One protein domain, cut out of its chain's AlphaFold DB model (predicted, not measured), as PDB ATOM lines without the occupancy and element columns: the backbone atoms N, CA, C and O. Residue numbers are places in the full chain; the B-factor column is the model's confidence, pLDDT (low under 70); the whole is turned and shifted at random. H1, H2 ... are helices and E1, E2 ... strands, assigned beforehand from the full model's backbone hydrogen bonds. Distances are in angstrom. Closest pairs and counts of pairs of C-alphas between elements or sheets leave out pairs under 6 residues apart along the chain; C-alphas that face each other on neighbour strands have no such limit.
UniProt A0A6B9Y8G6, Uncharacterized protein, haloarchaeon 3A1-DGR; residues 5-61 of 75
ATOM      1  N   VAL A   5      64.198  27.873 109.245       87.00
ATOM      2  CA  VAL A   5      63.856  29.283 109.467       87.00
ATOM      3  C   VAL A   5      64.928  30.133 108.798       87.00
ATOM      4  O   VAL A   5      66.100  30.033 109.161       87.00
ATOM      5  N   ASN A   6      64.526  30.959 107.834       86.50
ATOM      6  CA  ASN A   6      65.358  31.983 107.223       86.50
ATOM      7  C   ASN A   6      64.972  33.361 107.796       86.50
ATOM      8  O   ASN A   6      63.974  33.949 107.369       86.50
ATOM      9  N   PRO A   7      65.738  33.897 108.762       82.94
ATOM     10  CA  PRO A   7      65.436  35.191 109.365       82.94
ATOM     11  C   PRO A   7      65.671  36.370 108.409       82.94
ATOM     12  O   PRO A   7      65.060  37.417 108.601       82.94
ATOM     13  N   GLU A   8      66.525  36.221 107.390       88.94
ATOM     14  CA  GLU A   8      66.814  37.291 106.423       88.94
ATOM     15  C   GLU A   8      65.633  37.521 105.472       88.94
ATOM     16  O   GLU A   8      65.296  38.660 105.158       88.94
ATOM     17  N   GLU A   9      64.970  36.437 105.065       85.38
ATOM     18  CA  GLU A   9      63.800  36.467 104.174       85.38
ATOM     19  C   GLU A   9      62.468  36.509 104.941       85.38
ATOM     20  O   GLU A   9      61.402  36.573 104.333       85.38
ATOM     21  N   ASN A  10      62.521  36.486 106.278       81.44
ATOM     22  CA  ASN A  10      61.366  36.312 107.156       81.44
ATOM     23  C   ASN A  10      60.476  35.136 106.712       81.44
ATOM     24  O   ASN A  10      59.250  35.244 106.644       81.44
ATOM     25  N   GLU A  11      61.111  33.999 106.440       85.94
ATOM     26  CA  GLU A  11      60.437  32.805 105.953       85.94
ATOM     27  C   GLU A  11      60.728  31.603 106.852       85.94
ATOM     28  O   GLU A  11      61.846  31.428 107.336       85.94
ATOM     29  N   ALA A  12      59.733  30.741 107.051       86.50
ATOM     30  CA  ALA A  12      59.961  29.418 107.600       86.50
ATOM     31  C   ALA A  12      59.276  28.350 106.752       86.50
ATOM     32  O   ALA A  12      58.125  28.482 106.332       86.50
ATOM     33  N   ARG A  13      60.010  27.268 106.502       89.25
ATOM     34  CA  ARG A  13      59.608  26.173 105.622       89.25
ATOM     35  C   ARG A  13      59.661  24.858 106.372       89.25
ATOM     36  O   ARG A  13      60.539  24.602 107.196       89.25
ATOM     37  N   CYS A  14      58.718  23.978 106.067       90.38
ATOM     38  CA  CYS A  14      58.823  22.586 106.470       90.38
ATOM     39  C   CYS A  14      58.078  21.684 105.489       90.38
ATOM     40  O   CYS A  14      57.071  22.078 104.905       90.38
ATOM     41  N   GLN A  15      58.549  20.447 105.354       91.12
ATOM     42  CA  GLN A  15      57.803  19.396 104.676       91.12
ATOM     43  C   GLN A  15      57.018  18.586 105.713       91.12
ATOM     44  O   GLN A  15      57.517  18.278 106.806       91.12
ATOM     45  N   ARG A  16      55.760  18.272 105.397       88.00
ATOM     46  CA  ARG A  16      54.864  17.489 106.253       88.00
ATOM     47  C   ARG A  16      54.098  16.479 105.416       88.00
ATOM     48  O   ARG A  16      53.669  16.773 104.306       88.00
ATOM     49  N   GLU A  17      53.908  15.297 105.983       90.50
ATOM     50  CA  GLU A  17      53.003  14.303 105.418       90.50
ATOM     51  C   GLU A  17      51.559  14.668 105.762       90.50
ATOM     52  O   GLU A  17      51.239  15.024 106.902       90.50
ATOM     53  N   LEU A  18      50.680  14.562 104.766       90.69
ATOM     54  CA  LEU A  18      49.244  14.690 104.969       90.69
ATOM     55  C   LEU A  18      48.748  13.475 105.747       90.69
ATOM     56  O   LEU A  18      49.018  12.332 105.374       90.69
ATOM     57  N   ARG A  19      47.987  13.714 106.813       93.62
ATOM     58  CA  ARG A  19      47.365  12.637 107.588       93.62
ATOM     59  C   ARG A  19      45.868  12.613 107.349       93.62
ATOM     60  O   ARG A  19      45.253  13.643 107.091       93.62
ATOM     61  N   LYS A  20      45.270  11.432 107.471       94.69
ATOM     62  CA  LYS A  20      43.816  11.268 107.484       94.69
ATOM     63  C   LYS A  20      43.353  11.066 108.923       94.69
ATOM     64  O   LYS A  20      43.914  10.236 109.635       94.69
ATOM     65  N   SER A  21      42.336  11.810 109.341       91.69
ATOM     66  CA  SER A  21      41.663  11.636 110.630       91.69
ATOM     67  C   SER A  21      40.166  11.519 110.378       91.69
ATOM     68  O   SER A  21      39.525  12.483 109.961       91.69
ATOM     69  N   GLY A  22      39.616  10.313 110.532       92.81
ATOM     70  CA  GLY A  22      38.243  10.022 110.115       92.81
ATOM     71  C   GLY A  22      38.037  10.325 108.625       92.81
ATOM     72  O   GLY A  22      38.707   9.742 107.772       92.81
ATOM     73  N   ASN A  23      37.137  11.265 108.324       94.38
ATOM     74  CA  ASN A  23      36.840  11.731 106.963       94.38
ATOM     75  C   ASN A  23      37.573  13.027 106.570       94.38
ATOM     76  O   ASN A  23      37.279  13.592 105.520       94.38
ATOM     77  N   SER A  24      38.533  13.485 107.373       91.00
ATOM     78  CA  SER A  24      39.249  14.743 107.148       91.00
ATOM     79  C   SER A  24      40.714  14.508 106.791       91.00
ATOM     80  O   SER A  24      41.358  13.593 107.312       91.00
ATOM     81  N   ILE A  25      41.249  15.368 105.924       92.25
ATOM     82  CA  ILE A  25      42.691  15.508 105.711       92.25
ATOM     83  C   ILE A  25      43.212  16.550 106.696       92.25
ATOM     84  O   ILE A  25      42.619  17.614 106.853       92.25
ATOM     85  N   VAL A  26      44.304  16.225 107.379       92.19
ATOM     86  CA  VAL A  26      44.894  17.034 108.443       92.19
ATOM     87  C   VAL A  26      46.351  17.317 108.105       92.19
ATOM     88  O   VAL A  26      47.143  16.396 107.884       92.19
ATOM     89  N   VAL A  27      46.702  18.601 108.134       89.94
ATOM     90  CA  VAL A  27      48.081  19.094 108.093       89.94
ATOM     91  C   VAL A  27      48.424  19.632 109.470       89.94
ATOM     92  O   VAL A  27      47.665  20.403 110.047       89.94
ATOM     93  N   SER A  28      49.555  19.208 110.024       89.38
ATOM     94  CA  SER A  28      50.032  19.715 111.311       89.38
ATOM     95  C   SER A  28      51.119  20.753 111.076       89.38
ATOM     96  O   SER A  28      52.225  20.406 110.654       89.38
ATOM     97  N   LEU A  29      50.790  22.009 111.358       88.69
ATOM     98  CA  LEU A  29      51.727  23.120 111.275       88.69
ATOM     99  C   LEU A  29      52.565  23.197 112.561       88.69
ATOM    100  O   LEU A  29      52.014  23.075 113.656       88.69
ATOM    101  N   PRO A  30      53.894  23.340 112.460       88.81
ATOM    102  CA  PRO A  30      54.753  23.558 113.618       88.81
ATOM    103  C   PRO A  30      54.464  24.907 114.285       88.81
ATOM    104  O   PRO A  30      54.180  25.865 113.564       88.81
ATOM    105  N   PRO A  31      54.620  25.019 115.616       87.25
ATOM    106  CA  PRO A  31      54.420  26.278 116.336       87.25
ATOM    107  C   PRO A  31      55.221  27.443 115.751       87.25
ATOM    108  O   PRO A  31      54.692  28.533 115.606       87.25
ATOM    109  N   GLN A  32      56.450  27.182 115.299       86.75
ATOM    110  CA  GLN A  32      57.330  28.201 114.723       86.75
ATOM    111  C   GLN A  32      56.730  28.863 113.471       86.75
ATOM    112  O   GLN A  32      56.907  30.059 113.274       86.75
ATOM    113  N   LEU A  33      55.995  28.105 112.640       87.69
ATOM    114  CA  LEU A  33      55.309  28.673 111.472       87.69
ATOM    115  C   LEU A  33      54.140  29.565 111.888       87.69
ATOM    116  O   LEU A  33      53.900  30.589 111.258       87.69
ATOM    117  N   LEU A  34      53.411  29.165 112.931       88.00
ATOM    118  CA  LEU A  34      52.268  29.920 113.438       88.00
ATOM    119  C   LEU A  34      52.726  31.226 114.088       88.00
ATOM    120  O   LEU A  34      52.189  32.272 113.751       88.00
ATOM    121  N   GLU A  35      53.761  31.176 114.929       85.69
ATOM    122  CA  GLU A  35      54.354  32.348 115.584       85.69
ATOM    123  C   GLU A  35      54.837  33.383 114.560       85.69
ATOM    124  O   GLU A  35      54.527  34.567 114.677       85.69
ATOM    125  N   GLN A  36      55.547  32.940 113.518       85.50
ATOM    126  CA  GLN A  36      56.070  33.836 112.488       85.50
ATOM    127  C   GLN A  36      54.971  34.427 111.596       85.50
ATOM    128  O   GLN A  36      55.076  35.571 111.159       85.50
ATOM    129  N   ALA A  37      53.903  33.666 111.350       85.94
ATOM    130  CA  ALA A  37      52.738  34.137 110.613       85.94
ATOM    131  C   ALA A  37      51.696  34.849 111.505       85.94
ATOM    132  O   ALA A  37      50.670  35.299 110.996       85.94
ATOM    133  N   GLY A  38      51.965  34.979 112.810       87.69
ATOM    134  CA  GLY A  38      51.125  35.692 113.771       87.69
ATOM    135  C   GLY A  38      49.795  35.013 114.102       87.69
ATOM    136  O   GLY A  38      48.859  35.717 114.463       87.69
ATOM    137  N   PHE A  39      49.691  33.689 113.946       88.62
ATOM    138  CA  PHE A  39      48.487  32.919 114.281       88.62
ATOM    139  C   PHE A  39      48.509  32.411 115.722       88.62
ATOM    140  O   PHE A  39      49.524  31.904 116.207       88.62
ATOM    141  N   GLU A  40      47.341  32.428 116.350       88.19
ATOM    142  CA  GLU A  40      47.087  31.847 117.660       88.19
ATOM    143  C   GLU A  40      46.100  30.671 117.580       88.19
ATOM    144  O   GLU A  40      45.367  30.461 116.608       88.19
ATOM    145  N   LEU A  41      46.096  29.839 118.625       85.31
ATOM    146  CA  LEU A  41      45.134  28.749 118.728       85.31
ATOM    147  C   LEU A  41      43.724  29.326 118.907       85.31
ATOM    148  O   LEU A  41      43.442  29.967 119.914       85.31
ATOM    149  N   GLY A  42      42.829  29.005 117.975       86.81
ATOM    150  CA  GLY A  42      41.446  29.486 117.987       86.81
ATOM    151  C   GLY A  42      41.159  30.568 116.950       86.81
ATOM    152  O   GLY A  42      39.995  30.922 116.792       86.81
ATOM    153  N   ASP A  43      42.177  31.034 116.218       87.75
ATOM    154  CA  ASP A  43      41.986  31.965 115.110       87.75
ATOM    155  C   ASP A  43      41.096  31.374 114.013       87.75
ATOM    156  O   ASP A  43      41.269  30.233 113.568       87.75
ATOM    157  N   GLU A  44      40.166  32.197 113.535       90.38
ATOM    158  CA  GLU A  44      39.404  31.924 112.323       90.38
ATOM    159  C   GLU A  44      40.252  32.289 111.099       90.38
ATOM    160  O   GLU A  44      40.794  33.394 110.971       90.38
ATOM    161  N   VAL A  45      40.389  31.325 110.189       91.31
ATOM    162  CA  VAL A  45      41.250  31.448 109.015       91.31
ATOM    163  C   VAL A  45      40.474  31.170 107.741       91.31
ATOM    164  O   VAL A  45      39.654  30.254 107.667       91.31
ATOM    165  N   LEU A  46      40.792  31.932 106.702       92.62
ATOM    166  CA  LEU A  46      40.317  31.696 105.355       92.62
ATOM    167  C   LEU A  46      41.307  30.790 104.622       92.62
ATOM    168  O   LEU A  46      42.490  31.114 104.483       92.62
ATOM    169  N   VAL A  47      40.804  29.657 104.136       91.19
ATOM    170  CA  VAL A  47      41.556  28.707 103.312       91.19
ATOM    171  C   VAL A  47      41.119  28.875 101.863       91.19
ATOM    172  O   VAL A  47      39.949  28.670 101.539       91.19
ATOM    173  N   ALA A  48      42.055  29.230 100.986       91.12
ATOM    174  CA  ALA A  48      41.792  29.423  99.563       91.12
ATOM    175  C   ALA A  48      42.740  28.583  98.705       91.12
ATOM    176  O   ALA A  48      43.949  28.563  98.937       91.12
ATOM    177  N   ALA A  49      42.182  27.936  97.683       91.50
ATOM    178  CA  ALA A  49      42.926  27.253  96.633       91.50
ATOM    179  C   ALA A  49      42.755  28.023  95.317       91.50
ATOM    180  O   ALA A  49      41.635  28.394  94.954       91.50
ATOM    181  N   GLY A  50      43.859  28.282  94.616       87.81
ATOM    182  CA  GLY A  50      43.825  28.921  93.301       87.81
ATOM    183  C   GLY A  50      43.268  27.984  92.228       87.81
ATOM    184  O   GLY A  50      43.459  26.770  92.292       87.81
ATOM    185  N   PHE A  51      42.608  28.540  91.209       86.69
ATOM    186  CA  PHE A  51      42.071  27.758  90.085       86.69
ATOM    187  C   PHE A  51      43.159  27.101  89.229       86.69
ATOM    188  O   PHE A  51      42.933  26.029  88.677       86.69
ATOM    189  N   GLU A  52      44.338  27.720  89.145       85.00
ATOM    190  CA  GLU A  52      45.502  27.162  88.442       85.00
ATOM    191  C   GLU A  52      46.142  25.987  89.208       85.00
ATOM    192  O   GLU A  52      46.980  25.267  88.666       85.00
ATOM    193  N   GLY A  53      45.685  25.731  90.442       80.31
ATOM    194  CA  GLY A  53      46.165  24.658  91.301       80.31
ATOM    195  C   GLY A  53      47.540  24.947  91.904       80.31
ATOM    196  O   GLY A  53      48.036  26.066  91.882       80.31
ATOM    197  N   GLY A  54      48.146  23.921  92.499       84.88
ATOM    198  CA  GLY A  54      49.526  23.965  92.995       84.88
ATOM    199  C   GLY A  54      49.700  24.492  94.421       84.88
ATOM    200  O   GLY A  54      50.581  23.998  95.119       84.88
ATOM    201  N   GLU A  55      48.846  25.405  94.889       90.00
ATOM    202  CA  GLU A  55      49.009  26.031  96.208       90.00
ATOM    203  C   GLU A  55      47.689  26.202  96.973       90.00
ATOM    204  O   GLU A  55      46.632  26.499  96.407       90.00
ATOM    205  N   ILE A  56      47.769  26.029  98.296       90.62
ATOM    206  CA  ILE A  56      46.712  26.372  99.251       90.62
ATOM    207  C   ILE A  56      47.252  27.502 100.121       90.62
ATOM    208  O   ILE A  56      48.297  27.355 100.752       90.62
ATOM    209  N   SER A  57      46.521  28.610 100.176       90.50
ATOM    210  CA  SER A  57      46.844  29.742 101.041       90.50
ATOM    211  C   SER A  57      45.940  29.752 102.269       90.50
ATOM    212  O   SER A  57      44.737  29.503 102.169       90.50
ATOM    213  N   ILE A  58      46.535  30.037 103.426       91.06
ATOM    214  CA  ILE A  58      45.839  30.223 104.699       91.06
ATOM    215  C   ILE A  58      46.075  31.670 105.112       91.06
ATOM    216  O   ILE A  58      47.220  32.121 105.161       91.06
ATOM    217  N   ARG A  59      45.001  32.415 105.359       89.38
ATOM    218  CA  ARG A  59      45.054  33.829 105.753       89.38
ATOM    219  C   ARG A  59      44.149  34.048 106.955       89.38
ATOM    220  O   ARG A  59      43.135  33.371 107.077       89.38
ATOM    221  N   GLN A  60      44.488  34.994 107.820       85.88
ATOM    222  CA  GLN A  60      43.583  35.402 108.895       85.88
ATOM    223  C   GLN A  60      42.344  36.070 108.293       85.88
ATOM    224  O   GLN A  60      42.467  36.892 107.382       85.88
ATOM    225  N   GLU A  61      41.154  35.710 108.775       78.19
ATOM    226  CA  GLU A  61      39.905  36.328 108.305       78.19
ATOM    227  C   GLU A  61      39.770  37.779 108.801       78.19
ATOM    228  O   GLU A  61      39.192  38.634 108.128       78.19
TER     229      GLU A  61
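This is residues 5 to 61 of the 75 residues of an uncharacterized protein of haloarchaeon 3A1-DGR (UniProt A0A6B9Y8G6). The longer hairpin of two strands, E4 and E5, and a smaller hairpin, E2 and E3, are separate arms of a loose model, and the short helix H1 packs on strand E1 away from both. The hairpin tips, residues 50 to 55 and 20 to 25, stick out. The printed part has 57 residues with one named helix and five named strands in the order E1, E2, E3, H1, E4, E5; both two-stranded sheets are antiparallel. The class is mixed, helices and strands, with 25 residues, under half, in named elements. The whole is loose, with a radius of gyration of the C-alphas of 12.9 A and spans of 38 by 28 by 25 A.

E4, residues 45 to 49, is 13.2 A long, and E5, residues 56 to 60, is 13.6 A, ending at C-alpha 60 (43.583, 35.402, 108.895). E2 is residues 19 to 21, 6.5 A, and E3 is residues 24 to 26, 6.2 A. H1 is residues 31 to 36, 8.6 A. E1, residues 11 to 13, is 6.7 A and begins at C-alpha 11 (60.437, 32.805, 105.953).

The hairpin E4 and E5 is antiparallel at 156 degrees, with N 46 and O 59 within hydrogen-bond range at 2.8 A. The hairpin E2 and E3 is antiparallel at 138 degrees, with N 26 and O 19 at 2.8 A. Both strands of one hairpin are apart from both of the other. The closest C-alphas of E1 and H1, Ala 12 and Leu 33, are 6.1 A apart. E1 pairs with no named strand, but residues 5 to 6 pair antiparallel with residues 11 to 12 of E1. In H1 every O i to N i+4 pair is within hydrogen-bond range.

The C-alphas farthest apart, those of Glu 8 and Gly 22, are 39.7 A apart. The printed part has no cut and no long link. Mean pLDDT of the printed part is 88.5, and no printed residue is under 70.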